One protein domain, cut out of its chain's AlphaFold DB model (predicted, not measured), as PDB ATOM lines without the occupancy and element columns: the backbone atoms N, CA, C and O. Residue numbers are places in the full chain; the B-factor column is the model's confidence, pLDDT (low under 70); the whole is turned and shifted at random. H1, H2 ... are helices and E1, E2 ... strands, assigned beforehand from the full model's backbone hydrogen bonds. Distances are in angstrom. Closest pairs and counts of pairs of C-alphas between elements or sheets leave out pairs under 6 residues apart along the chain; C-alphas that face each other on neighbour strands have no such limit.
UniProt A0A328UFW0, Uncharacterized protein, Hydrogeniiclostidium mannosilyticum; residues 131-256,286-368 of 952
ATOM      1  N   LYS A 131     317.164 380.998 263.412       87.81
ATOM      2  CA  LYS A 131     318.498 381.262 262.837       87.81
ATOM      3  C   LYS A 131     318.741 382.732 262.506       87.81
ATOM      4  O   LYS A 131     319.897 383.146 262.419       87.81
ATOM      5  N   SER A 132     317.682 383.497 262.254       84.88
ATOM      6  CA  SER A 132     317.769 384.867 261.732       84.88
ATOM      7  C   SER A 132     317.199 385.924 262.681       84.88
ATOM      8  O   SER A 132     317.533 387.101 262.540       84.88
ATOM      9  N   HIS A 133     316.424 385.508 263.682       86.06
ATOM     10  CA  HIS A 133     315.754 386.381 264.642       86.06
ATOM     11  C   HIS A 133     316.250 386.130 266.068       86.06
ATOM     12  O   HIS A 133     316.846 385.098 266.371       86.06
ATOM     13  N   ARG A 134     316.045 387.114 266.949       82.31
ATOM     14  CA  ARG A 134     316.427 387.021 268.374       82.31
ATOM     15  C   ARG A 134     315.224 386.817 269.291       82.31
ATOM     16  O   ARG A 134     315.373 386.285 270.383       82.31
ATOM     17  N   ASP A 135     314.064 387.274 268.854       83.56
ATOM     18  CA  ASP A 135     312.758 387.161 269.490       83.56
ATOM     19  C   ASP A 135     312.121 385.809 269.153       83.56
ATOM     20  O   ASP A 135     311.157 385.743 268.407       83.56
ATOM     21  N   THR A 136     312.703 384.714 269.643       88.88
ATOM     22  CA  THR A 136     312.215 383.348 269.389       88.88
ATOM     23  C   THR A 136     311.208 382.888 270.439       88.88
ATOM     24  O   THR A 136     311.110 383.457 271.530       88.88
ATOM     25  N   GLY A 137     310.500 381.800 270.137       89.81
ATOM     26  CA  GLY A 137     309.616 381.127 271.078       89.81
ATOM     27  C   GLY A 137     310.344 380.706 272.361       89.81
ATOM     28  O   GLY A 137     311.486 380.225 272.339       89.81
ATOM     29  N   ARG A 138     309.661 380.896 273.491       92.50
ATOM     30  CA  ARG A 138     310.132 380.535 274.827       92.50
ATOM     31  C   ARG A 138     309.098 379.681 275.527       92.50
ATOM     32  O   ARG A 138     307.897 379.942 275.439       92.50
ATOM     33  N   THR A 139     309.602 378.737 276.303       93.44
ATOM     34  CA  THR A 139     308.776 377.866 277.121       93.44
ATOM     35  C   THR A 139     309.266 377.901 278.562       93.44
ATOM     36  O   THR A 139     310.460 377.804 278.829       93.44
ATOM     37  N   MET A 140     308.342 378.072 279.502       95.06
ATOM     38  CA  MET A 140     308.620 378.205 280.926       95.06
ATOM     39  C   MET A 140     308.105 376.984 281.684       95.06
ATOM     40  O   MET A 140     306.899 376.746 281.697       95.06
ATOM     41  N   GLN A 141     309.004 376.234 282.322       94.81
ATOM     42  CA  GLN A 141     308.656 375.166 283.261       94.81
ATOM     43  C   GLN A 141     308.669 375.724 284.681       94.81
ATOM     44  O   GLN A 141     309.633 376.386 285.057       94.81
ATOM     45  N   PHE A 142     307.658 375.446 285.497       94.81
ATOM     46  CA  PHE A 142     307.568 375.999 286.850       94.81
ATOM     47  C   PHE A 142     307.314 374.949 287.931       94.81
ATOM     48  O   PHE A 142     306.755 373.886 287.677       94.81
ATOM     49  N   LYS A 143     307.759 375.238 289.157       93.94
ATOM     50  CA  LYS A 143     307.507 374.399 290.334       93.94
ATOM     51  C   LYS A 143     307.447 375.229 291.612       93.94
ATOM     52  O   LYS A 143     308.283 376.109 291.832       93.94
ATOM     53  N   GLU A 144     306.466 374.940 292.454       93.12
ATOM     54  CA  GLU A 144     306.314 375.504 293.788       93.12
ATOM     55  C   GLU A 144     307.284 374.847 294.782       93.12
ATOM     56  O   GLU A 144     307.594 373.658 294.711       93.12
ATOM     57  N   GLY A 145     307.768 375.634 295.740       91.62
ATOM     58  CA  GLY A 145     308.578 375.164 296.853       91.62
ATOM     59  C   GLY A 145     308.396 376.000 298.119       91.62
ATOM     60  O   GLY A 145     307.838 377.100 298.113       91.62
ATOM     61  N   LEU A 146     308.912 375.480 299.231       92.62
ATOM     62  CA  LEU A 146     308.869 376.129 300.542       92.62
ATOM     63  C   LEU A 146     309.989 377.168 300.705       92.62
ATOM     64  O   LEU A 146     311.144 376.907 300.369       92.62
ATOM     65  N   ILE A 147     309.662 378.303 301.331       93.88
ATOM     66  CA  ILE A 147     310.659 379.200 301.935       93.88
ATOM     67  C   ILE A 147     310.690 378.929 303.441       93.88
ATOM     68  O   ILE A 147     309.682 379.065 304.140       93.88
ATOM     69  N   HIS A 148     311.853 378.541 303.955       93.12
ATOM     70  CA  HIS A 148     312.068 378.288 305.375       93.12
ATOM     71  C   HIS A 148     312.133 379.588 306.185       93.12
ATOM     72  O   HIS A 148     312.378 380.674 305.662       93.12
ATOM     73  N   ALA A 149     311.980 379.476 307.507       90.69
ATOM     74  CA  ALA A 149     311.973 380.623 308.418       90.69
ATOM     75  C   ALA A 149     313.254 381.483 308.357       90.69
ATOM     76  O   ALA A 149     313.214 382.672 308.664       90.69
ATOM     77  N   ASP A 150     314.390 380.902 307.961       91.75
ATOM     78  CA  ASP A 150     315.653 381.624 307.786       91.75
ATOM     79  C   ASP A 150     315.810 382.259 306.384       91.75
ATOM     80  O   ASP A 150     316.861 382.835 306.080       91.75
ATOM     81  N   GLY A 151     314.777 382.161 305.542       93.69
ATOM     82  CA  GLY A 151     314.714 382.659 304.170       93.69
ATOM     83  C   GLY A 151     315.322 381.727 303.122       93.69
ATOM     84  O   GLY A 151     315.380 382.115 301.957       93.69
ATOM     85  N   THR A 152     315.816 380.543 303.498       96.75
ATOM     86  CA  THR A 152     316.339 379.574 302.522       96.75
ATOM     87  C   THR A 152     315.215 378.878 301.769       96.75
ATOM     88  O   THR A 152     314.148 378.625 302.324       96.75
ATOM     89  N   TYR A 153     315.466 378.559 300.505       96.00
ATOM     90  CA  TYR A 153     314.593 377.724 299.688       96.00
ATOM     91  C   TYR A 153     315.437 376.783 298.836       96.00
ATOM     92  O   TYR A 153     316.561 377.117 298.445       96.00
ATOM     93  N   GLN A 154     314.891 375.602 298.570       96.19
ATOM     94  CA  GLN A 154     315.481 374.598 297.697       96.19
ATOM     95  C   GLN A 154     314.368 373.755 297.082       96.19
ATOM     96  O   GLN A 154     313.450 373.335 297.783       96.19
ATOM     97  N   LEU A 155     314.486 373.476 295.791       93.62
ATOM     98  CA  LEU A 155     313.575 372.624 295.040       93.62
ATOM     99  C   LEU A 155     314.341 371.873 293.948       93.62
ATOM    100  O   LEU A 155     315.259 372.416 293.328       93.62
ATOM    101  N   ASP A 156     313.970 370.613 293.750       94.00
ATOM    102  CA  ASP A 156     314.505 369.759 292.693       94.00
ATOM    103  C   ASP A 156     313.461 369.680 291.559       94.00
ATOM    104  O   ASP A 156     312.271 369.436 291.795       94.00
ATOM    105  N   MET A 157     313.912 369.930 290.329       94.12
ATOM    106  CA  MET A 157     313.103 369.937 289.107       94.12
ATOM    107  C   MET A 157     313.729 369.032 288.046       94.12
ATOM    108  O   MET A 157     314.935 368.764 288.055       94.12
ATOM    109  N   ILE A 158     312.904 368.603 287.092       93.94
ATOM    110  CA  ILE A 158     313.385 367.933 285.885       93.94
ATOM    111  C   ILE A 158     314.012 368.974 284.961       93.94
ATOM    112  O   ILE A 158     313.359 369.937 284.574       93.94
ATOM    113  N   TYR A 159     315.276 368.765 284.605       95.00
ATOM    114  CA  TYR A 159     316.003 369.563 283.628       95.00
ATOM    115  C   TYR A 159     315.745 369.026 282.224       95.00
ATOM    116  O   TYR A 159     316.282 367.983 281.856       95.00
ATOM    117  N   GLN A 160     314.931 369.724 281.440       93.88
ATOM    118  CA  GLN A 160     314.611 369.319 280.070       93.88
ATOM    119  C   GLN A 160     315.727 369.736 279.104       93.88
ATOM    120  O   GLN A 160     316.153 370.891 279.105       93.88
ATOM    121  N   THR A 161     316.222 368.798 278.293       93.94
ATOM    122  CA  THR A 161     317.351 369.026 277.368       93.94
ATOM    123  C   THR A 161     316.995 368.784 275.909       93.94
ATOM    124  O   THR A 161     317.604 369.394 275.025       93.94
ATOM    125  N   GLN A 162     316.020 367.913 275.644       92.94
ATOM    126  CA  GLN A 162     315.588 367.583 274.293       92.94
ATOM    127  C   GLN A 162     314.107 367.219 274.275       92.94
ATOM    128  O   GLN A 162     313.654 366.438 275.109       92.94
ATOM    129  N   TRP A 163     313.394 367.745 273.290       91.38
ATOM    130  CA  TRP A 163     312.061 367.293 272.902       91.38
ATOM    131  C   TRP A 163     312.136 366.619 271.542       91.38
ATOM    132  O   TRP A 163     313.008 366.957 270.746       91.38
ATOM    133  N   THR A 164     311.240 365.681 271.266       87.00
ATOM    134  CA  THR A 164     311.122 365.026 269.958       87.00
ATOM    135  C   THR A 164     309.665 365.006 269.512       87.00
ATOM    136  O   THR A 164     308.781 364.655 270.288       87.00
ATOM    137  N   ASN A 165     309.423 365.377 268.256       85.81
ATOM    138  CA  ASN A 165     308.123 365.309 267.576       85.81
ATOM    139  C   ASN A 165     308.289 364.709 266.169       85.81
ATOM    140  O   ASN A 165     309.388 364.278 265.811       85.81
ATOM    141  N   ASN A 166     307.223 364.689 265.364       79.94
ATOM    142  CA  ASN A 166     307.240 364.157 263.995       79.94
ATOM    143  C   ASN A 166     308.279 364.843 263.079       79.94
ATOM    144  O   ASN A 166     308.775 364.250 262.125       79.94
ATOM    145  N   LYS A 167     308.712 366.074 263.384       82.31
ATOM    146  CA  LYS A 167     309.776 366.768 262.645       82.31
ATOM    147  C   LYS A 167     311.174 366.467 263.182       82.31
ATOM    148  O   LYS A 167     312.148 366.789 262.507       82.31
ATOM    149  N   GLY A 168     311.290 365.763 264.302       82.12
ATOM    150  CA  GLY A 168     312.540 365.255 264.857       82.12
ATOM    151  C   GLY A 168     312.936 365.916 266.176       82.12
ATOM    152  O   GLY A 168     312.164 366.678 266.761       82.12
ATOM    153  N   PRO A 169     314.135 365.600 266.691       86.44
ATOM    154  CA  PRO A 169     314.581 366.096 267.981       86.44
ATOM    155  C   PRO A 169     314.973 367.577 267.917       86.44
ATOM    156  O   PRO A 169     315.754 367.998 267.060       86.44
ATOM    157  N   ILE A 170     314.516 368.351 268.895       88.50
ATOM    158  CA  ILE A 170     314.917 369.735 269.143       88.50
ATOM    159  C   ILE A 170     315.598 369.854 270.505       88.50
ATOM    160  O   ILE A 170     315.203 369.229 271.488       88.50
ATOM    161  N   LYS A 171     316.644 370.677 270.581       89.88
ATOM    162  CA  LYS A 171     317.357 370.929 271.838       89.88
ATOM    163  C   LYS A 171     316.729 372.094 272.582       89.88
ATOM    164  O   LYS A 171     316.460 373.132 271.980       89.88
ATOM    165  N   LEU A 172     316.584 371.935 273.891       92.12
ATOM    166  CA  LEU A 172     316.153 372.996 274.790       92.12
ATOM    167  C   LEU A 172     317.382 373.621 275.438       92.12
ATOM    168  O   LEU A 172     318.268 372.919 275.930       92.12
ATOM    169  N   LYS A 173     317.439 374.953 275.447       92.50
ATOM    170  CA  LYS A 173     318.512 375.697 276.107       92.50
ATOM    171  C   LYS A 173     317.936 376.483 277.272       92.50
ATOM    172  O   LYS A 173     317.146 377.396 277.067       92.50
ATOM    173  N   LEU A 174     318.367 376.159 278.489       96.06
ATOM    174  CA  LEU A 174     318.031 376.956 279.667       96.06
ATOM    175  C   LEU A 174     318.673 378.340 279.542       96.06
ATOM    176  O   LEU A 174     319.899 378.464 279.524       96.06
ATOM    177  N   ALA A 175     317.835 379.363 279.417       94.81
ATOM    178  CA  ALA A 175     318.252 380.749 279.253       94.81
ATOM    179  C   ALA A 175     318.364 381.455 280.606       94.81
ATOM    180  O   ALA A 175     319.336 382.165 280.859       94.81
ATOM    181  N   GLU A 176     317.395 381.220 281.489       96.00
ATOM    182  CA  GLU A 176     317.342 381.834 282.811       96.00
ATOM    183  C   GLU A 176     316.563 380.972 283.812       96.00
ATOM    184  O   GLU A 176     315.761 380.109 283.446       96.00
ATOM    185  N   VAL A 177     316.815 381.229 285.096       97.81
ATOM    186  CA  VAL A 177     316.025 380.713 286.215       97.81
ATOM    187  C   VAL A 177     315.504 381.913 286.989       97.81
ATOM    188  O   VAL A 177     316.300 382.721 287.470       97.81
ATOM    189  N   THR A 178     314.188 382.029 287.124       97.69
ATOM    190  CA  THR A 178     313.550 383.083 287.921       97.69
ATOM    191  C   THR A 178     312.838 382.485 289.127       97.69
ATOM    192  O   THR A 178     312.472 381.310 289.135       97.69
ATOM    193  N   VAL A 179     312.708 383.272 290.197       98.06
ATOM    194  CA  VAL A 179     312.037 382.841 291.428       98.06
ATOM    195  C   VAL A 179     311.132 383.948 291.946       98.06
ATOM    196  O   VAL A 179     311.572 385.080 292.158       98.06
ATOM    197  N   PHE A 180     309.878 383.596 292.209       98.06
ATOM    198  CA  PHE A 180     308.862 384.489 292.756       98.06
ATOM    199  C   PHE A 180     308.435 384.021 294.142       98.06
ATOM    200  O   PHE A 180     308.000 382.889 294.298       98.06
ATOM    201  N   ALA A 181     308.544 384.875 295.154       97.94
ATOM    202  CA  ALA A 181     308.163 384.570 296.528       97.94
ATOM    203  C   ALA A 181     306.763 385.104 296.849       97.94
ATOM    204  O   ALA A 181     306.433 386.249 296.534       97.94
ATOM    205  N   PHE A 182     305.940 384.297 297.514       97.56
ATOM    206  CA  PHE A 182     304.561 384.651 297.843       97.56
ATOM    207  C   PHE A 182     304.110 384.020 299.165       97.56
ATOM    208  O   PHE A 182     304.821 383.229 299.786       97.56
ATOM    209  N   ASN A 183     302.931 384.439 299.620       96.06
ATOM    210  CA  ASN A 183     302.218 383.782 300.704       96.06
ATOM    211  C   ASN A 183     300.942 383.174 300.146       96.06
ATOM    212  O   ASN A 183     300.245 383.827 299.368       96.06
ATOM    213  N   GLU A 184     300.635 381.965 300.591       94.62
ATOM    214  CA  GLU A 184     299.363 381.311 300.316       94.62
ATOM    215  C   GLU A 184     298.543 381.124 301.595       94.62
ATOM    216  O   GLU A 184     299.089 380.988 302.696       94.62
ATOM    217  N   GLU A 185     297.222 381.097 301.445       93.94
ATOM    218  CA  GLU A 185     296.283 380.763 302.511       93.94
ATOM    219  C   GLU A 185     295.231 379.789 301.985       93.94
ATOM    220  O   GLU A 185     294.513 380.098 301.034       93.94
ATOM    221  N   ARG A 186     295.111 378.617 302.614       90.62
ATOM    222  CA  ARG A 186     294.097 377.637 302.229       90.62
ATOM    223  C   ARG A 186     292.691 378.187 302.467       90.62
ATOM    224  O   ARG A 186     292.404 378.736 303.528       90.62
ATOM    225  N   ILE A 187     291.805 377.996 301.495       90.75
ATOM    226  CA  ILE A 187     290.383 378.305 301.629       90.75
ATOM    227  C   ILE A 187     289.686 377.097 302.260       90.75
ATOM    228  O   ILE A 187     289.649 376.007 301.677       90.75
ATOM    229  N   ASP A 188     289.130 377.300 303.455       85.19
ATOM    230  CA  ASP A 188     288.500 376.252 304.263       85.19
ATOM    231  C   ASP A 188     287.504 375.396 303.466       85.19
ATOM    232  O   ASP A 188     286.611 375.898 302.782       85.19
ATOM    233  N   GLY A 189     287.645 374.072 303.586       80.88
ATOM    234  CA  GLY A 189     286.747 373.105 302.947       80.88
ATOM    235  C   GLY A 189     286.912 372.968 301.430       80.88
ATOM    236  O   GLY A 189     286.061 372.350 300.794       80.88
ATOM    237  N   THR A 190     287.980 373.517 300.845       85.81
ATOM    238  CA  THR A 190     288.273 373.427 299.406       85.81
ATOM    239  C   THR A 190     289.731 372.999 299.155       85.81
ATOM    240  O   THR A 190     290.549 373.033 300.088       85.81
ATOM    241  N   PRO A 191     290.081 372.598 297.917       87.62
ATOM    242  CA  PRO A 191     291.473 372.432 297.500       87.62
ATOM    243  C   PRO A 191     292.132 373.761 297.063       87.62
ATOM    244  O   PRO A 191     293.244 373.753 296.548       87.62
ATOM    245  N   TYR A 192     291.479 374.916 297.227       91.94
ATOM    246  CA  TYR A 192     292.011 376.187 296.730       91.94
ATOM    247  C   TYR A 192     292.884 376.912 297.756       91.94
ATOM    248  O   TYR A 192     292.574 376.952 298.950       91.94
ATOM    249  N   TYR A 193     293.940 377.554 297.259       94.25
ATOM    250  CA  TYR A 193     294.861 378.385 298.028       94.25
ATOM    251  C   TYR A 193     294.827 379.820 297.502       94.25
ATOM    252  O   TYR A 193     295.126 380.091 296.343       94.25
ATOM    253  N   PHE A 194     294.449 380.768 298.349       96.00
ATOM    254  CA  PHE A 194     294.474 382.183 298.008       96.00
ATOM    255  C   PHE A 194     295.916 382.689 297.935       96.00
ATOM    256  O   PHE A 194     296.653 382.596 298.918       96.00
ATOM    257  N   VAL A 195     296.273 383.296 296.801       97.75
ATOM    258  CA  VAL A 195     297.516 384.051 296.613       97.75
ATOM    259  C   VAL A 195     297.170 385.453 296.119       97.75
ATOM    260  O   VAL A 195     296.508 385.614 295.094       97.75
ATOM    261  N   ASP A 196     297.628 386.476 296.840       96.62
ATOM    262  CA  ASP A 196     297.450 387.883 296.460       96.62
ATOM    263  C   ASP A 196     298.447 388.264 295.357       96.62
ATOM    264  O   ASP A 196     299.646 388.400 295.614       96.62
ATOM    265  N   GLU A 197     297.943 388.478 294.141       95.56
ATOM    266  CA  GLU A 197     298.727 388.797 292.937       95.56
ATOM    267  C   GLU A 197     299.623 390.044 293.085       95.56
ATOM    268  O   GLU A 197     300.667 390.171 292.431       95.56
ATOM    269  N   ASN A 198     299.250 390.954 293.991       95.31
ATOM    270  CA  ASN A 198     299.990 392.184 294.273       95.31
ATOM    271  C   ASN A 198     301.128 391.985 295.282       95.31
ATOM    272  O   ASN A 198     301.929 392.894 295.493       95.31
ATOM    273  N   LYS A 199     301.197 390.817 295.933       96.12
ATOM    274  CA  LYS A 199     302.207 390.475 296.947       96.12
ATOM    275  C   LYS A 199     303.146 389.354 296.508       96.12
ATOM    276  O   LYS A 199     303.873 388.826 297.354       96.12
ATOM    277  N   ILE A 200     303.136 389.006 295.225       97.62
ATOM    278  CA  ILE A 200     304.131 388.126 294.614       97.62
ATOM    279  C   ILE A 200     305.380 388.965 294.313       97.62
ATOM    280  O   ILE A 200     305.305 389.964 293.598       97.62
ATOM    281  N   GLU A 201     306.520 388.588 294.888       96.62
ATOM    282  CA  GLU A 201     307.776 389.343 294.824       96.62
ATOM    283  C   GLU A 201     308.821 388.594 293.999       96.62
ATOM    284  O   GLU A 201     309.121 387.435 294.273       96.62
ATOM    285  N   ASN A 202     309.426 389.255 293.011       97.06
ATOM    286  CA  ASN A 202     310.540 388.683 292.260       97.06
ATOM    287  C   ASN A 202     311.810 388.682 293.133       97.06
ATOM    288  O   ASN A 202     312.372 389.736 293.434       97.06
ATOM    289  N   ILE A 203     312.266 387.491 293.524       97.25
ATOM    290  CA  ILE A 203     313.489 387.267 294.308       97.25
ATOM    291  C   ILE A 203     314.592 386.610 293.467       97.25
ATOM    292  O   ILE A 203     315.534 386.039 294.009       97.25
ATOM    293  N   SER A 204     314.522 386.709 292.137       97.19
ATOM    294  CA  SER A 204     315.472 386.051 291.223       97.19
ATOM    295  C   SER A 204     316.927 386.465 291.468       97.19
ATOM    296  O   SER A 204     317.836 385.694 291.202       97.19
ATOM    297  N   ALA A 205     317.179 387.631 292.071       96.75
ATOM    298  CA  ALA A 205     318.527 388.042 292.478       96.75
ATOM    299  C   ALA A 205     319.180 387.115 293.528       96.75
ATOM    300  O   ALA A 205     320.393 387.182 293.724       96.75
ATOM    301  N   THR A 206     318.403 386.271 294.222       96.75
ATOM    302  CA  THR A 206     318.913 385.331 295.234       96.75
ATOM    303  C   THR A 206     319.109 383.912 294.712       96.75
ATOM    304  O   THR A 206     319.589 383.067 295.471       96.75
ATOM    305  N   VAL A 207     318.711 383.631 293.468       97.69
ATOM    306  CA  VAL A 207     318.697 382.269 292.936       97.69
ATOM    307  C   VAL A 207     320.086 381.796 292.529       97.69
ATOM    308  O   VAL A 207     320.882 382.515 291.929       97.69
ATOM    309  N   GLN A 208     320.357 380.545 292.854       98.00
ATOM    310  CA  GLN A 208     321.442 379.735 292.336       98.00
ATOM    311  C   GLN A 208     320.841 378.415 291.862       98.00
ATOM    312  O   GLN A 208     319.780 377.992 292.328       98.00
ATOM    313  N   TYR A 209     321.508 377.749 290.929       98.06
ATOM    314  CA  TYR A 209     321.096 376.421 290.507       98.06
ATOM    315  C   TYR A 209     322.298 375.530 290.220       98.06
ATOM    316  O   TYR A 209     323.406 376.006 289.961       98.06
ATOM    317  N   GLN A 210     322.074 374.224 290.291       98.12
ATOM    318  CA  GLN A 210     323.052 373.199 289.963       98.12
ATOM    319  C   GLN A 210     322.383 372.132 289.099       98.12
ATOM    320  O   GLN A 210     321.422 371.501 289.535       98.12
ATOM    321  N   VAL A 211     322.904 371.926 287.891       97.81
ATOM    322  CA  VAL A 211     322.512 370.811 287.020       97.81
ATOM    323  C   VAL A 211     323.382 369.604 287.358       97.81
ATOM    324  O   VAL A 211     324.605 369.721 287.457       97.81
ATOM    325  N   ASP A 212     322.758 368.444 287.541       97.12
ATOM    326  CA  ASP A 212     323.469 367.173 287.625       97.12
ATOM    327  C   ASP A 212     323.675 366.611 286.213       97.12
ATOM    328  O   ASP A 212     322.861 365.843 285.703       97.12
ATOM    329  N   GLU A 213     324.784 366.990 285.581       95.44
ATOM    330  CA  GLU A 213     325.167 366.525 284.237       95.44
ATOM    331  C   GLU A 213     325.214 364.989 284.131       95.44
ATOM    332  O   GLU A 213     324.969 364.433 283.063       95.44
ATOM    333  N   SER A 214     325.490 364.277 285.234       96.25
ATOM    334  CA  SER A 214     325.552 362.809 285.235       96.25
ATOM    335  C   SER A 214     324.178 362.135 285.174       96.25
ATOM    336  O   SER A 214     324.090 360.955 284.839       96.25
ATOM    337  N   SER A 215     323.114 362.888 285.463       95.31
ATOM    338  CA  SER A 215     321.725 362.424 285.391       95.31
ATOM    339  C   SER A 215     321.087 362.592 284.009       95.31
ATOM    340  O   SER A 215     319.974 362.110 283.797       95.31
ATOM    341  N   ILE A 216     321.761 363.282 283.079       95.75
ATOM    342  CA  ILE A 216     321.210 363.566 281.753       95.75
ATOM    343  C   ILE A 216     321.136 362.277 280.933       95.75
ATOM    344  O   ILE A 216     322.139 361.609 280.684       95.75
ATOM    345  N   GLN A 217     319.933 361.965 280.468       94.44
ATOM    346  CA  GLN A 217     319.627 360.814 279.632       94.44
ATOM    347  C   GLN A 217     318.613 361.189 278.552       94.44
ATOM    348  O   GLN A 217     317.828 362.121 278.721       94.44
ATOM    349  N   VAL A 218     318.619 360.437 277.453       90.69
ATOM    350  CA  VAL A 218     317.631 360.543 276.374       90.69
ATOM    351  C   VAL A 218     316.885 359.217 276.297       90.69
ATOM    352  O   VAL A 218     317.516 358.159 276.237       90.69
ATOM    353  N   SER A 219     315.554 359.267 276.359       85.69
ATOM    354  CA  SER A 219     314.708 358.080 276.246       85.69
ATOM    355  C   SER A 219     314.787 357.474 274.842       85.69
ATOM    356  O   SER A 219     315.294 358.087 273.901       85.69
ATOM    357  N   LYS A 220     314.240 356.265 274.679       78.94
ATOM    358  CA  LYS A 220     314.135 355.623 273.361       78.94
ATOM    359  C   LYS A 220     313.339 356.479 272.364       78.94
ATOM    360  O   LYS A 220     313.701 356.519 271.195       78.94
ATOM    361  N   ASP A 221     312.313 357.172 272.851       76.19
ATOM    362  CA  ASP A 221     311.429 358.022 272.048       76.19
ATOM    363  C   ASP A 221     311.986 359.449 271.869       76.19
ATOM    364  O   ASP A 221     311.326 360.315 271.309       76.19
ATOM    365  N   GLY A 222     313.216 359.707 272.336       83.75
ATOM    366  CA  GLY A 222     313.941 360.950 272.069       83.75
ATOM    367  C   GLY A 222     313.767 362.060 273.108       83.75
ATOM    368  O   GLY A 222     314.364 363.126 272.945       83.75
ATOM    369  N   TYR A 223     313.026 361.837 274.196       90.19
ATOM    370  CA  TYR A 223     312.890 362.829 275.268       90.19
ATOM    371  C   TYR A 223     314.160 362.889 276.126       90.19
ATOM    372  O   TYR A 223     314.555 361.901 276.750       90.19
ATOM    373  N   GLY A 224     314.810 364.052 276.159       92.62
ATOM    374  CA  GLY A 224     316.024 364.310 276.929       92.62
ATOM    375  C   GLY A 224     315.730 365.005 278.253       92.62
ATOM    376  O   GLY A 224     315.167 366.102 278.267       92.62
ATOM    377  N   ARG A 225     316.170 364.404 279.362       93.94
ATOM    378  CA  ARG A 225     315.987 364.950 280.714       93.94
ATOM    379  C   ARG A 225     317.166 364.669 281.644       93.94
ATOM    380  O   ARG A 225     317.863 363.673 281.480       93.94
ATOM    381  N   GLY A 226     317.328 365.507 282.660       95.00
ATOM    382  CA  GLY A 226     318.193 365.302 283.823       95.00
ATOM    383  C   GLY A 226     317.588 365.949 285.070       95.00
ATOM    384  O   GLY A 226     316.400 366.263 285.094       95.00
ATOM    385  N   ASN A 227     318.405 366.192 286.088       96.31
ATOM    386  CA  ASN A 227     318.002 366.845 287.331       96.31
ATOM    387  C   ASN A 227     318.646 368.229 287.451       96.31
ATOM    388  O   ASN A 227     319.847 368.396 287.217       96.31
ATOM    389  N   ILE A 228     317.860 369.211 287.886       97.25
ATOM    390  CA  ILE A 228     318.341 370.536 288.276       97.25
ATOM    391  C   ILE A 228     317.831 370.871 289.672       97.25
ATOM    392  O   ILE A 228     316.645 370.755 289.973       97.25
ATOM    393  N   ARG A 229     318.747 371.316 290.529       97.88
ATOM    394  CA  ARG A 229     318.431 371.858 291.845       97.88
ATOM    395  C   ARG A 229     318.448 373.371 291.786       97.88
ATOM    396  O   ARG A 229     319.489 373.945 291.477       97.88
ATOM    397  N   VAL A 230     317.344 374.006 292.153       97.88
ATOM    398  CA  VAL A 230     317.231 375.461 292.310       97.88
ATOM    399  C   VAL A 230     317.222 375.781 293.800       97.88
ATOM    400  O   VAL A 230     316.495 375.158 294.571       97.88
ATOM    401  N   TYR A 231     318.048 376.729 294.232       98.25
ATOM    402  CA  TYR A 231     318.183 377.083 295.642       98.25
ATOM    403  C   TYR A 231     318.583 378.544 295.828       98.25
ATOM    404  O   TYR A 231     319.078 379.201 294.918       98.25
ATOM    405  N   GLY A 232     318.375 379.073 297.026       97.56
ATOM    406  CA  GLY A 232     318.768 380.437 297.345       97.56
ATOM    407  C   GLY A 232     318.418 380.829 298.769       97.56
ATOM    408  O   GLY A 232     317.944 380.017 299.568       97.56
ATOM    409  N   LYS A 233     318.683 382.093 299.104       96.88
ATOM    410  CA  LYS A 233     318.367 382.654 300.420       96.88
ATOM    411  C   LYS A 233     317.820 384.073 300.304       96.88
ATOM    412  O   LYS A 233     318.579 385.027 300.153       96.88
ATOM    413  N   ALA A 234     316.509 384.207 300.461       92.31
ATOM    414  CA  ALA A 234     315.783 385.471 300.516       92.31
ATOM    415  C   ALA A 234     315.527 385.879 301.980       92.31
ATOM    416  O   ALA A 234     314.396 385.890 302.471       92.31
ATOM    417  N   ALA A 235     316.605 386.171 302.716       87.38
ATOM    418  CA  ALA A 235     316.518 386.528 304.132       87.38
ATOM    419  C   ALA A 235     315.658 387.789 304.341       87.38
ATOM    420  O   ALA A 235     315.924 388.836 303.757       87.38
ATOM    421  N   GLY A 236     314.643 387.691 305.203       82.19
ATOM    422  CA  GLY A 236     313.771 388.820 305.538       82.19
ATOM    423  C   GLY A 236     312.657 389.124 304.528       82.19
ATOM    424  O   GLY A 236     311.979 390.129 304.711       82.19
ATOM    425  N   CYS A 237     312.417 388.275 303.515       87.38
ATOM    426  CA  CYS A 237     311.313 388.476 302.561       87.38
ATOM    427  C   CYS A 237     309.908 388.307 303.180       87.38
ATOM    428  O   CYS A 237     308.923 388.789 302.631       87.38
ATOM    429  N   GLY A 238     309.791 387.619 304.325       90.50
ATOM    430  CA  GLY A 238     308.506 387.414 305.010       90.50
ATOM    431  C   GLY A 238     307.500 386.547 304.234       90.50
ATOM    432  O   GLY A 238     306.301 386.604 304.517       90.50
ATOM    433  N   LYS A 239     307.978 385.777 303.250       94.94
ATOM    434  CA  LYS A 239     307.197 384.848 302.427       94.94
ATOM    435  C   LYS A 239     307.398 383.406 302.890       94.94
ATOM    436  O   LYS A 239     308.443 383.088 303.453       94.94
ATOM    437  N   ASN A 240     306.413 382.543 302.646       93.00
ATOM    438  CA  ASN A 240     306.454 381.124 303.020       93.00
ATOM    439  C   ASN A 240     306.480 380.162 301.817       93.00
ATOM    440  O   ASN A 240     306.675 378.957 302.016       93.00
ATOM    441  N   ARG A 241     306.308 380.676 300.595       94.94
ATOM    442  CA  ARG A 241     306.359 379.927 299.336       94.94
ATOM    443  C   ARG A 241     307.205 380.632 298.295       94.94
ATOM    444  O   ARG A 241     307.362 381.855 298.325       94.94
ATOM    445  N   CYS A 242     307.708 379.849 297.353       95.75
ATOM    446  CA  CYS A 242     308.310 380.336 296.127       95.75
ATOM    447  C   CYS A 242     307.830 379.527 294.921       95.75
ATOM    448  O   CYS A 242     307.556 378.340 295.047       95.75
ATOM    449  N   LEU A 243     307.766 380.169 293.758       96.75
ATOM    450  CA  LEU A 243     307.653 379.529 292.456       96.75
ATOM    451  C   LEU A 243     308.997 379.701 291.755       96.75
ATOM    452  O   LEU A 243     309.402 380.836 291.501       96.75
ATOM    453  N   ALA A 244     309.685 378.607 291.455       97.12
ATOM    454  CA  ALA A 244     310.816 378.634 290.540       97.12
ATOM    455  C   ALA A 244     310.333 378.412 289.112       97.12
ATOM    456  O   ALA A 244     309.475 377.565 288.876       97.12
ATOM    457  N   VAL A 245     310.913 379.152 288.173       97.56
ATOM    458  CA  VAL A 245     310.600 379.071 286.749       97.56
ATOM    459  C   VAL A 245     311.899 378.897 285.970       97.56
ATOM    460  O   VAL A 245     312.790 379.745 286.029       97.56
ATOM    461  N   LEU A 246     312.010 377.786 285.249       97.56
ATOM    462  CA  LEU A 246     313.062 377.507 284.281       97.56
ATOM    463  C   LEU A 246     312.589 378.001 282.915       97.56
ATOM    464  O   LEU A 246     311.582 377.516 282.398       97.56
ATOM    465  N   VAL A 247     313.298 378.961 282.333       96.31
ATOM    466  CA  VAL A 247     312.940 379.532 281.031       96.31
ATOM    467  C   VAL A 247     313.844 378.932 279.969       96.31
ATOM    468  O   VAL A 247     315.066 379.112 279.986       96.31
ATOM    469  N   TYR A 248     313.230 378.218 279.036       95.00
ATOM    470  CA  TYR A 248     313.892 377.553 277.930       95.00
ATOM    471  C   TYR A 248     313.720 378.348 276.637       95.00
ATOM    472  O   TYR A 248     312.606 378.676 276.228       95.00
ATOM    473  N   GLU A 249     314.839 378.617 275.967       91.00
ATOM    474  CA  GLU A 249     314.851 378.938 274.544       91.00
ATOM    475  C   GLU A 249     314.553 377.660 273.751       91.00
ATOM    476  O   GLU A 249     315.198 376.621 273.947       91.00
ATOM    477  N   THR A 250     313.587 377.762 272.840       86.81
ATOM    478  CA  THR A 250     313.214 376.705 271.893       86.81
ATOM    479  C   THR A 250     313.449 377.202 270.462       86.81
ATOM    480  O   THR A 250     313.327 378.407 270.228       86.81
ATOM    481  N   PRO A 251     313.818 376.331 269.498       86.62
ATOM    482  CA  PRO A 251     313.985 376.710 268.092       86.62
ATOM    483  C   PRO A 251     312.612 376.919 267.434       86.62
ATOM    484  O   PRO A 251     312.167 376.129 266.606       86.62
ATOM    485  N   GLU A 252     311.923 377.966 267.874       89.25
ATOM    486  CA  GLU A 252     310.500 378.198 267.658       89.25
ATOM    487  C   GLU A 252     310.238 379.660 267.266       89.25
ATOM    488  O   GLU A 252     310.991 380.566 267.639       89.25
ATOM    489  N   LEU A 253     309.151 379.899 266.534       92.25
ATOM    490  CA  LEU A 253     308.666 381.240 266.208       92.25
ATOM    491  C   LEU A 253     308.065 381.917 267.455       92.25
ATOM    492  O   LEU A 253     307.346 381.286 268.231       92.25
ATOM    493  N   ASP A 254     308.307 383.218 267.651       94.31
ATOM    494  CA  ASP A 254     307.447 384.013 268.538       94.31
ATOM    495  C   ASP A 254     306.141 384.352 267.808       94.31
ATOM    496  O   ASP A 254     306.081 385.311 267.040       94.31
ATOM    497  N   TYR A 255     305.082 383.570 268.036       95.19
ATOM    498  CA  TYR A 255     303.789 383.719 267.351       95.19
ATOM    499  C   TYR A 255     303.092 385.059 267.649       95.19
ATOM    500  O   TYR A 255     302.159 385.459 266.943       95.19
ATOM    501  N   PHE A 256     303.528 385.769 268.688       95.38
ATOM    502  CA  PHE A 256     302.997 387.077 269.066       95.38
ATOM    503  C   PHE A 256     303.900 388.235 268.636       95.38
ATOM    504  O   PHE A 256     303.488 389.385 268.773       95.38
ATOM    505  N   MET A 286     299.225 369.564 263.356       89.62
ATOM    506  CA  MET A 286     299.546 371.001 263.370       89.62
ATOM    507  C   MET A 286     299.641 371.585 264.792       89.62
ATOM    508  O   MET A 286     298.625 372.026 265.316       89.62
ATOM    509  N   HIS A 287     300.841 371.650 265.386       90.12
ATOM    510  CA  HIS A 287     301.049 372.092 266.775       90.12
ATOM    511  C   HIS A 287     302.380 372.828 266.997       90.12
ATOM    512  O   HIS A 287     303.350 372.551 266.303       90.12
ATOM    513  N   ILE A 288     302.470 373.737 267.979       91.19
ATOM    514  CA  ILE A 288     303.762 374.353 268.360       91.19
ATOM    515  C   ILE A 288     304.705 373.313 268.983       91.19
ATOM    516  O   ILE A 288     304.248 372.286 269.488       91.19
ATOM    517  N   GLN A 289     306.013 373.565 268.962       88.56
ATOM    518  CA  GLN A 289     307.046 372.631 269.414       88.56
ATOM    519  C   GLN A 289     306.739 372.076 270.814       88.56
ATOM    520  O   GLN A 289     306.691 372.814 271.801       88.56
ATOM    521  N   PHE A 290     306.558 370.759 270.895       88.56
ATOM    522  CA  PHE A 290     306.352 370.018 272.137       88.56
ATOM    523  C   PHE A 290     306.805 368.559 271.943       88.56
ATOM    524  O   PHE A 290     307.045 368.134 270.812       88.56
ATOM    525  N   ASP A 291     306.977 367.810 273.034       87.44
ATOM    526  CA  ASP A 291     307.512 366.441 272.998       87.44
ATOM    527  C   ASP A 291     306.426 365.358 272.982       87.44
ATOM    528  O   ASP A 291     305.436 365.430 273.714       87.44
ATOM    529  N   TRP A 292     306.646 364.341 272.150       80.56
ATOM    530  CA  TRP A 292     305.702 363.265 271.861       80.56
ATOM    531  C   TRP A 292     305.781 362.084 272.832       80.56
ATOM    532  O   TRP A 292     304.942 361.189 272.781       80.56
ATOM    533  N   ASN A 293     306.756 362.047 273.745       80.38
ATOM    534  CA  ASN A 293     306.918 360.910 274.637       80.38
ATOM    535  C   ASN A 293     305.742 360.834 275.629       80.38
ATOM    536  O   ASN A 293     305.641 361.584 276.607       80.38
ATOM    537  N   LEU A 294     304.835 359.893 275.365       72.00
ATOM    538  CA  LEU A 294     303.648 359.610 276.172       72.00
ATOM    539  C   LEU A 294     303.985 358.996 277.541       72.00
ATOM    540  O   LEU A 294     303.112 358.888 278.387       72.00
ATOM    541  N   VAL A 295     305.230 358.576 277.789       72.50
ATOM    542  CA  VAL A 295     305.607 357.864 279.020       72.50
ATOM    543  C   VAL A 295     306.490 358.712 279.931       72.50
ATOM    544  O   VAL A 295     306.170 358.883 281.102       72.50
ATOM    545  N   ASP A 296     307.609 359.228 279.422       77.19
ATOM    546  CA  ASP A 296     308.636 359.872 280.252       77.19
ATOM    547  C   ASP A 296     308.464 361.385 280.406       77.19
ATOM    548  O   ASP A 296     308.956 361.948 281.388       77.19
ATOM    549  N   HIS A 297     307.825 362.046 279.438       80.50
ATOM    550  CA  HIS A 297     307.530 363.480 279.508       80.50
ATOM    551  C   HIS A 297     306.175 363.759 280.181       80.50
ATOM    552  O   HIS A 297     305.846 364.907 280.470       80.50
ATOM    553  N   PHE A 298     305.411 362.709 280.478       71.69
ATOM    554  CA  PHE A 298     304.084 362.798 281.067       71.69
ATOM    555  C   PHE A 298     304.125 363.005 282.586       71.69
ATOM    556  O   PHE A 298     304.832 362.285 283.296       71.69
ATOM    557  N   GLY A 299     303.310 363.935 283.096       67.62
ATOM    558  CA  GLY A 299     303.037 364.077 284.529       67.62
ATOM    559  C   GLY A 299     303.291 365.468 285.134       67.62
ATOM    560  O   GLY A 299     303.632 366.424 284.430       67.62
ATOM    561  N   PRO A 300     303.107 365.590 286.466       66.62
ATOM    562  CA  PRO A 300     303.027 366.869 287.177       66.62
ATOM    563  C   PRO A 300     304.365 367.569 287.390       66.62
ATOM    564  O   PRO A 300     304.366 368.632 287.984       66.62
ATOM    565  N   ASP A 301     305.495 367.022 286.937       72.69
ATOM    566  CA  ASP A 301     306.819 367.651 287.085       72.69
ATOM    567  C   ASP A 301     307.393 368.201 285.766       72.69
ATOM    568  O   ASP A 301     308.438 368.861 285.768       72.69
ATOM    569  N   THR A 302     306.729 367.942 284.640       77.69
ATOM    570  CA  THR A 302     307.199 368.295 283.296       77.69
ATOM    571  C   THR A 302     306.117 369.053 282.537       77.69
ATOM    572  O   THR A 302     306.058 370.279 282.580       77.69
ATOM    573  N   GLU A 303     305.228 368.333 281.876       78.44
ATOM    574  CA  GLU A 303     304.261 368.852 280.917       78.44
ATOM    575  C   GLU A 303     303.223 369.777 281.538       78.44
ATOM    576  O   GLU A 303     303.038 370.892 281.060       78.44
ATOM    577  N   ILE A 304     302.582 369.349 282.628       78.69
ATOM    578  CA  ILE A 304     301.486 370.102 283.263       78.69
ATOM    579  C   ILE A 304     301.973 371.482 283.713       78.69
ATOM    580  O   ILE A 304     301.224 372.456 283.686       78.69
ATOM    581  N   ASN A 305     303.261 371.595 284.032       87.44
ATOM    582  CA  ASN A 305     303.862 372.825 284.522       87.44
ATOM    583  C   ASN A 305     304.699 373.555 283.479       87.44
ATOM    584  O   ASN A 305     305.621 374.283 283.837       87.44
ATOM    585  N   THR A 306     304.446 373.325 282.199       90.19
ATOM    586  CA  THR A 306     305.180 373.967 281.115       90.19
ATOM    587  C   THR A 306     304.256 374.958 280.401       90.19
ATOM    588  O   THR A 306     303.091 374.665 280.199       90.19
ATOM    589  N   ARG A 307     304.686 376.167 280.032       93.12
ATOM    590  CA  ARG A 307     303.844 377.113 279.266       93.12
ATOM    591  C   ARG A 307     304.653 377.810 278.191       93.12
ATOM    592  O   ARG A 307     305.748 378.291 278.469       93.12
ATOM    593  N   TYR A 308     304.094 377.914 276.988       94.38
ATOM    594  CA  TYR A 308     304.634 378.806 275.970       94.38
ATOM    595  C   TYR A 308     304.389 380.254 276.406       94.38
ATOM    596  O   TYR A 308     303.240 380.672 276.579       94.38
ATOM    597  N   LEU A 309     305.453 381.015 276.638       94.81
ATOM    598  CA  LEU A 309     305.350 382.379 277.144       94.81
ATOM    599  C   LEU A 309     306.528 383.218 276.655       94.81
ATOM    600  O   LEU A 309     307.651 383.079 277.136       94.81
ATOM    601  N   THR A 310     306.244 384.109 275.709       94.62
ATOM    602  CA  THR A 310     307.171 385.128 275.203       94.62
ATOM    603  C   THR A 310     306.811 386.505 275.755       94.62
ATOM    604  O   THR A 310     305.690 386.728 276.223       94.62
ATOM    605  N   ASP A 311     307.748 387.449 275.662       94.00
ATOM    606  CA  ASP A 311     307.503 388.846 276.045       94.00
ATOM    607  C   ASP A 311     306.370 389.450 275.190       94.00
ATOM    608  O   ASP A 311     305.497 390.149 275.707       94.00
ATOM    609  N   SER A 312     306.307 389.102 273.898       95.69
ATOM    610  CA  SER A 312     305.245 389.532 272.979       95.69
ATOM    611  C   SER A 312     303.871 388.968 273.361       95.69
ATOM    612  O   SER A 312     302.865 389.681 273.295       95.69
ATOM    613  N   LEU A 313     303.806 387.702 273.801       96.31
ATOM    614  CA  LEU A 313     302.568 387.104 274.312       96.31
ATOM    615  C   LEU A 313     302.122 387.820 275.586       96.31
ATOM    616  O   LEU A 313     300.964 388.230 275.668       96.31
ATOM    617  N   ALA A 314     303.029 388.012 276.550       97.06
ATOM    618  CA  ALA A 314     302.741 388.712 277.800       97.06
ATOM    619  C   ALA A 314     302.206 390.131 277.544       97.06
ATOM    620  O   ALA A 314     301.163 390.502 278.089       97.06
ATOM    621  N   HIS A 315     302.849 390.883 276.646       97.12
ATOM    622  CA  HIS A 315     302.401 392.214 276.239       97.12
ATOM    623  C   HIS A 315     301.008 392.181 275.596       97.12
ATOM    624  O   HIS A 315     300.112 392.924 275.996       97.12
ATOM    625  N   THR A 316     300.778 391.256 274.657       97.44
ATOM    626  CA  THR A 316     299.474 391.093 273.992       97.44
ATOM    627  C   THR A 316     298.371 390.721 274.986       97.44
ATOM    628  O   THR A 316     297.239 391.204 274.884       97.44
ATOM    629  N   TYR A 317     298.684 389.869 275.964       98.19
ATOM    630  CA  TYR A 317     297.758 389.505 277.029       98.19
ATOM    631  C   TYR A 317     297.419 390.722 277.894       98.19
ATOM    632  O   TYR A 317     296.245 390.995 278.150       98.19
ATOM    633  N   ALA A 318     298.434 391.478 278.316       98.12
ATOM    634  CA  ALA A 318     298.269 392.666 279.142       98.12
ATOM    635  C   ALA A 318     297.464 393.766 278.428       98.12
ATOM    636  O   ALA A 318     296.598 394.400 279.035       98.12
ATOM    637  N   ASP A 319     297.676 393.943 277.123       97.81
ATOM    638  CA  ASP A 319     296.901 394.846 276.270       97.81
ATOM    639  C   ASP A 319     295.410 394.490 276.237       97.81
ATOM    640  O   ASP A 319     294.555 395.376 276.291       97.81
ATOM    641  N   LYS A 320     295.091 393.192 276.147       97.31
ATOM    642  CA  LYS A 320     293.712 392.701 276.012       97.31
ATOM    643  C   LYS A 320     292.973 392.599 277.343       97.31
ATOM    644  O   LYS A 320     291.786 392.909 277.400       97.31
ATOM    645  N   PHE A 321     293.651 392.134 278.388       96.19
ATOM    646  CA  PHE A 321     293.010 391.688 279.629       96.19
ATOM    647  C   PHE A 321     293.422 392.499 280.864       96.19
ATOM    648  O   PHE A 321     292.798 392.372 281.917       96.19
ATOM    649  N   GLY A 322     294.422 393.376 280.742       96.00
ATOM    650  CA  GLY A 322     294.786 394.347 281.771       96.00
ATOM    651  C   GLY A 322     296.293 394.494 281.970       96.00
ATOM    652  O   GLY A 322     297.034 393.516 282.057       96.00
ATOM    653  N   ARG A 323     296.747 395.744 282.120       96.56
ATOM    654  CA  ARG A 323     298.172 396.109 282.243       96.56
ATOM    655  C   ARG A 323     298.894 395.476 283.430       96.56
ATOM    656  O   ARG A 323     300.117 395.411 283.430       96.56
ATOM    657  N   GLN A 324     298.171 394.993 284.438       94.81
ATOM    658  CA  GLN A 324     298.759 394.274 285.567       94.81
ATOM    659  C   GLN A 324     299.465 392.968 285.160       94.81
ATOM    660  O   GLN A 324     300.297 392.481 285.928       94.81
ATOM    661  N   TYR A 325     299.148 392.409 283.987       96.69
ATOM    662  CA  TYR A 325     299.713 391.156 283.479       96.69
ATOM    663  C   TYR A 325     301.005 391.328 282.667       96.69
ATOM    664  O   TYR A 325     301.510 390.340 282.148       96.69
ATOM    665  N   GLU A 326     301.555 392.546 282.562       94.94
ATOM    666  CA  GLU A 326     302.789 392.818 281.800       94.94
ATOM    667  C   GLU A 326     303.974 391.961 282.296       94.94
ATOM    668  O   GLU A 326     304.738 391.425 281.502       94.94
ATOM    669  N   ASP A 327     304.081 391.760 283.614       93.12
ATOM    670  CA  ASP A 327     305.005 390.803 284.239       93.12
ATOM    671  C   ASP A 327     304.318 389.434 284.388       93.12
ATOM    672  O   ASP A 327     303.960 389.012 285.489       93.12
ATOM    673  N   PHE A 328     304.032 388.773 283.262       97.38
ATOM    674  CA  PHE A 328     303.182 387.576 283.238       97.38
ATOM    675  C   PHE A 328     303.793 386.391 284.003       97.38
ATOM    676  O   PHE A 328     303.061 385.615 284.615       97.38
ATOM    677  N   ALA A 329     305.123 386.255 284.020       96.31
ATOM    678  CA  ALA A 329     305.814 385.091 284.585       96.31
ATOM    679  C   ALA A 329     305.433 384.812 286.053       96.31
ATOM    680  O   ALA A 329     305.259 383.657 286.438       96.31
ATOM    681  N   LYS A 330     305.200 385.853 286.864       96.25
ATOM    682  CA  LYS A 330     304.764 385.681 288.262       96.25
ATOM    683  C   LYS A 330     303.364 385.064 288.391       96.25
ATOM    684  O   LYS A 330     303.055 384.445 289.407       96.25
ATOM    685  N   TYR A 331     302.509 385.226 287.378       97.75
ATOM    686  CA  TYR A 331     301.155 384.672 287.352       97.75
ATOM    687  C   TYR A 331     301.130 383.180 286.999       97.75
ATOM    688  O   TYR A 331     300.076 382.557 287.129       97.75
ATOM    689  N   LEU A 332     302.273 382.573 286.645       97.00
ATOM    690  CA  LEU A 332     302.394 381.117 286.514       97.00
ATOM    691  C   LEU A 332     302.047 380.377 287.818       97.00
ATOM    692  O   LEU A 332     301.635 379.225 287.757       97.00
ATOM    693  N   VAL A 333     302.082 381.058 288.976       96.00
ATOM    694  CA  VAL A 333     301.522 380.541 290.241       96.00
ATOM    695  C   VAL A 333     300.082 380.062 290.048       96.00
ATOM    696  O   VAL A 333     299.716 379.001 290.528       96.00
ATOM    697  N   TYR A 334     299.262 380.781 289.282       96.19
ATOM    698  CA  TYR A 334     297.867 380.405 289.058       96.19
ATOM    699  C   TYR A 334     297.687 379.265 288.053       96.19
ATOM    700  O   TYR A 334     296.560 378.824 287.859       96.19
ATOM    701  N   PHE A 335     298.758 378.777 287.427       93.88
ATOM    702  CA  PHE A 335     298.776 377.541 286.641       93.88
ATOM    703  C   PHE A 335     299.400 376.368 287.416       93.88
ATOM    704  O   PHE A 335     299.297 375.233 286.966       93.88
ATOM    705  N   ALA A 336     300.017 376.606 288.582       89.94
ATOM    706  CA  ALA A 336     300.547 375.545 289.430       89.94
ATOM    707  C   ALA A 336     299.398 374.684 289.966       89.94
ATOM    708  O   ALA A 336     298.562 375.124 290.760       89.94
ATOM    709  N   TYR A 337     299.347 373.447 289.479       86.81
ATOM    710  CA  TYR A 337     298.322 372.477 289.817       86.81
ATOM    711  C   TYR A 337     298.947 371.284 290.542       86.81
ATOM    712  O   TYR A 337     299.893 370.684 290.039       86.81
ATOM    713  N   HIS A 338     298.393 370.916 291.702       83.25
ATOM    714  CA  HIS A 338     298.789 369.724 292.466       83.25
ATOM    715  C   HIS A 338     300.296 369.657 292.796       83.25
ATOM    716  O   HIS A 338     300.925 368.609 292.696       83.25
ATOM    717  N   GLN A 339     300.878 370.785 293.219       85.56
ATOM    718  CA  GLN A 339     302.303 370.887 293.582       85.56
ATOM    719  C   GLN A 339     302.547 370.983 295.097       85.56
ATOM    720  O   GLN A 339     303.643 371.315 295.538       85.56
ATOM    721  N   HIS A 340     301.535 370.670 295.911       85.75
ATOM    722  CA  HIS A 340     301.600 370.705 297.377       85.75
ATOM    723  C   HIS A 340     302.060 369.375 297.997       85.75
ATOM    724  O   HIS A 340     301.827 369.141 299.181       85.75
ATOM    725  N   ASP A 341     302.705 368.496 297.231       76.44
ATOM    726  CA  ASP A 341     303.135 367.151 297.653       76.44
ATOM    727  C   ASP A 341     304.125 367.156 298.836       76.44
ATOM    728  O   ASP A 341     304.220 366.188 299.594       76.44
ATOM    729  N   PHE A 342     304.810 368.280 299.054       76.75
ATOM    730  CA  PHE A 342     305.635 368.546 300.231       76.75
ATOM    731  C   PHE A 342     304.829 368.705 301.536       76.75
ATOM    732  O   PHE A 342     305.415 368.667 302.624       76.75
ATOM    733  N   LEU A 343     303.508 368.912 301.468       79.12
ATOM    734  CA  LEU A 343     302.635 368.947 302.641       79.12
ATOM    735  C   LEU A 343     302.333 367.517 303.125       79.12
ATOM    736  O   LEU A 343     302.008 366.637 302.328       79.12
ATOM    737  N   PRO A 344     302.404 367.246 304.440       77.94
ATOM    738  CA  PRO A 344     302.201 365.901 304.961       77.94
ATOM    739  C   PRO A 344     300.736 365.441 304.861       77.94
ATOM    740  O   PRO A 344     299.798 366.220 305.016       77.94
ATOM    741  N   GLY A 345     300.538 364.126 304.733       82.81
ATOM    742  CA  GLY A 345     299.224 363.486 304.838       82.81
ATOM    743  C   GLY A 345     298.374 363.598 303.569       82.81
ATOM    744  O   GLY A 345     298.894 363.630 302.461       82.81
ATOM    745  N   GLU A 346     297.051 363.606 303.737       77.06
ATOM    746  CA  GLU A 346     296.101 363.674 302.614       77.06
ATOM    747  C   GLU A 346     296.043 365.063 301.964       77.06
ATOM    748  O   GLU A 346     295.601 365.183 300.830       77.06
ATOM    749  N   GLU A 347     296.515 366.112 302.648       76.94
ATOM    750  CA  GLU A 347     296.520 367.480 302.118       76.94
ATOM    751  C   GLU A 347     297.426 367.626 300.892       76.94
ATOM    752  O   GLU A 347     296.990 368.186 299.890       76.94
ATOM    753  N   GLY A 348     298.633 367.053 300.928       78.19
ATOM    754  CA  GLY A 348     299.545 367.076 299.782       78.19
ATOM    755  C   GLY A 348     299.073 366.246 298.585       78.19
ATOM    756  O   GLY A 348     299.649 366.345 297.510       78.19
ATOM    757  N   LYS A 349     298.007 365.447 298.746       78.75
ATOM    758  CA  LYS A 349     297.390 364.657 297.669       78.75
ATOM    759  C   LYS A 349     296.162 365.329 297.053       78.75
ATOM    760  O   LYS A 349     295.577 364.781 296.120       78.75
ATOM    761  N   LEU A 350     295.727 366.476 297.575       82.69
ATOM    762  CA  LEU A 350     294.556 367.168 297.044       82.69
ATOM    763  C   LEU A 350     294.865 367.803 295.682       82.69
ATOM    764  O   LEU A 350     296.006 368.200 295.447       82.69
ATOM    765  N   PRO A 351     293.864 367.947 294.792       83.69
ATOM    766  CA  PRO A 351     293.985 368.637 293.504       83.69
ATOM    767  C   PRO A 351     294.102 370.159 293.697       83.69
ATOM    768  O   PRO A 351     293.228 370.934 293.304       83.69
ATOM    769  N   SER A 352     295.146 370.579 294.408       88.75
ATOM    770  CA  SER A 352     295.303 371.934 294.912       88.75
ATOM    771  C   SER A 352     295.578 372.925 293.791       88.75
ATOM    772  O   SER A 352     296.337 372.629 292.868       88.75
ATOM    773  N   GLN A 353     294.963 374.104 293.880       91.94
ATOM    774  CA  GLN A 353     295.167 375.184 292.914       91.94
ATOM    775  C   GLN A 353     295.272 376.532 293.617       91.94
ATOM    776  O   GLN A 353     294.509 376.804 294.552       91.94
ATOM    777  N   HIS A 354     296.137 377.413 293.123       95.62
ATOM    778  CA  HIS A 354     296.149 378.804 293.568       95.62
ATOM    779  C   HIS A 354     295.059 379.619 292.877       95.62
ATOM    780  O   HIS A 354     294.802 379.460 291.684       95.62
ATOM    781  N   VAL A 355     294.432 380.521 293.627       95.75
ATOM    782  CA  VAL A 355     293.346 381.392 293.161       95.75
ATOM    783  C   VAL A 355     293.575 382.834 293.601       95.75
ATOM    784  O   VAL A 355     294.218 383.096 294.621       95.75
ATOM    785  N   PHE A 356     293.031 383.785 292.842       96.31
ATOM    786  CA  PHE A 356     293.249 385.217 293.067       96.31
ATOM    787  C   PHE A 356     292.649 385.753 294.370       96.31
ATOM    788  O   PHE A 356     293.003 386.846 294.806       96.31
ATOM    789  N   GLY A 357     291.710 385.032 294.974       94.19
ATOM    790  CA  GLY A 357     290.941 385.512 296.112       94.19
ATOM    791  C   GLY A 357     290.052 384.429 296.698       94.19
ATOM    792  O   GLY A 357     289.929 383.333 296.157       94.19
ATOM    793  N   LYS A 358     289.441 384.743 297.840       92.06
ATOM    794  CA  LYS A 358     288.619 383.795 298.610       92.06
ATOM    795  C   LYS A 358     287.148 383.792 298.201       92.06
ATOM    796  O   LYS A 358     286.371 382.991 298.713       92.06
ATOM    797  N   SER A 359     286.741 384.735 297.353       90.38
ATOM    798  CA  SER A 359     285.374 384.807 296.847       90.38
ATOM    799  C   SER A 359     285.180 383.854 295.665       90.38
ATOM    800  O   SER A 359     286.143 383.408 295.039       90.38
ATOM    801  N   ARG A 360     283.921 383.544 295.335       88.00
ATOM    802  CA  ARG A 360     283.607 382.743 294.141       88.00
ATOM    803  C   ARG A 360     284.035 383.489 292.884       88.00
ATOM    804  O   ARG A 360     284.573 382.888 291.963       88.00
ATOM    805  N   GLU A 361     283.808 384.792 292.880       90.06
ATOM    806  CA  GLU A 361     284.139 385.705 291.799       90.06
ATOM    807  C   GLU A 361     285.649 385.703 291.522       90.06
ATOM    808  O   GLU A 361     286.055 385.660 290.363       90.06
ATOM    809  N   ASP A 362     286.487 385.670 292.562       92.44
ATOM    810  CA  ASP A 362     287.944 385.613 292.402       92.44
ATOM    811  C   ASP A 362     288.440 384.247 291.901       92.44
ATOM    812  O   ASP A 362     289.357 384.196 291.084       92.44
ATOM    813  N   ILE A 363     287.828 383.141 292.342       92.44
ATOM    814  CA  ILE A 363     288.144 381.793 291.834       92.44
ATOM    815  C   ILE A 363     287.803 381.703 290.343       92.44
ATOM    816  O   ILE A 363     288.617 381.269 289.529       92.44
ATOM    817  N   VAL A 364     286.625 382.198 289.961       92.25
ATOM    818  CA  VAL A 364     286.214 382.271 288.556       92.25
ATOM    819  C   VAL A 364     287.125 383.209 287.764       92.25
ATOM    820  O   VAL A 364     287.450 382.903 286.618       92.25
ATOM    821  N   ARG A 365     287.594 384.320 288.353       93.75
ATOM    822  CA  ARG A 365     288.592 385.198 287.720       93.75
ATOM    823  C   ARG A 365     289.876 384.437 287.389       93.75
ATOM    824  O   ARG A 365     290.449 384.677 286.331       93.75
ATOM    825  N   THR A 366     290.300 383.497 288.235       95.31
ATOM    826  CA  THR A 366     291.452 382.630 287.950       95.31
ATOM    827  C   THR A 366     291.189 381.708 286.761       95.31
ATOM    828  O   THR A 366     292.018 381.635 285.856       95.31
ATOM    829  N   TRP A 367     290.027 381.058 286.693       94.50
ATOM    830  CA  TRP A 367     289.688 380.215 285.541       94.50
ATOM    831  C   TRP A 367     289.552 381.016 284.243       94.50
ATOM    832  O   TRP A 367     290.018 380.572 283.196       94.50
ATOM    833  N   MET A 368     288.993 382.228 284.309       95.00
ATOM    834  CA  MET A 368     288.952 383.151 283.171       95.00
ATOM    835  C   MET A 368     290.354 383.560 282.720       95.00
ATOM    836  O   MET A 368     290.617 383.573 281.522       95.00
TER     837      MET A 368
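This is residues 131 to 256 and 286 to 368 of the 952 residues of an uncharacterized protein of Hydrogeniiclostidium mannosilyticum (UniProt A0A328UFW0). Two antiparallel four-stranded sheets, E4 E9 E1 E10 and E3 E2 E8 E7, make a sandwich with crossed strands; the second is curled like part of a barrel. H2 packs on the first sheet and also on one face of a small mixed sheet, E5 E6 E11, whose opposite face bears H3, while H1 only grazes the first sheet. The printed part has 209 residues, with eleven named strands and three named helices in the order E1 to E10, H1, H2, E11, H3; the class is mixed, helices and strands. It is compact, with a radius of gyration of the C-alphas of 17.4 A, and spans 47 by 41 by 32 A.

The first sheet, twisted, runs E4, residues 173 to 182, E9, 241 to 253, E1, 136 to 146, and E10, 306 to 308. N 178 and O 245 are 2.9 A apart between E4 and E9, N 141 and O 246 2.9 A between E1 and E9, and N 140 and O 307 2.8 A between E1 and E10, within hydrogen-bond range. The second sheet runs E3, residues 168 to 171, E2, 152 to 165, E8, 224 to 233, and E7, 207 to 218. Its pairs within range include N 170 and O 163 at 2.8 A, N 157 and O 228 at 2.9 A, and N 210 and O 229 at 2.9 A. In this sandwich, two sheets face to face, the strands of the one stand at 44 degrees to those of the other; the closest C-alphas of E1 and E2 are those of Gly 145 and Leu 155, 5.9 A. E3 runs on into E4 at 61 degrees. The third sheet has E5, residues 184 to 186, antiparallel to E6, 192 to 195, with N 185 and O 194 3.0 A apart, and E11, 353 to 355, parallel to E6, with N 355 and O 193 2.8 A apart. H2, residues 328 to 335, and H3, 360 to 368, are on its opposite faces; the closest C-alphas of H2 and E11 are those of Tyr 334 and His 354, 5.1 A. H2 is also on the first sheet; the closest C-alphas of H2 and E4 are those of Lys 330 and Phe 180, 6.2 A apart, and the closest of H2 and E9 are those of Val 333 and Leu 243, 6.6 A apart. H1, residues 311 to 321, is close to H2 but not clearly touching, with the C-alphas of Ala 314 and Phe 328 closest at 5.6 A. In H1 and H3 every O i to N i+4 pair is within range; in H2 0 of 4 are, against 4 of 5 O i to N i+3 pairs.

E1 begins at C-alpha 136, (312.215, 383.348, 269.389), and is 32.2 A long; E2 is 38.6 A, E9 33.2 A and H1 15.2 A. E7 bends by 70 degrees at residue 214 and E9 by 72 degrees at residue 250. H3 ends at C-alpha 368, (288.952, 383.151, 283.171).

The two C-alphas farthest apart, those of Ser 132 and Gly 189, are 52.9 A apart. Residues 257 to 285 are not printed, and C-alphas 256 and 286 are 17.4 A apart across this cut. The links E6 to E7 and H2 to E11 are long. Residues 299 to 300 have pLDDT under 70 in this model; the mean of the printed part is 91.1.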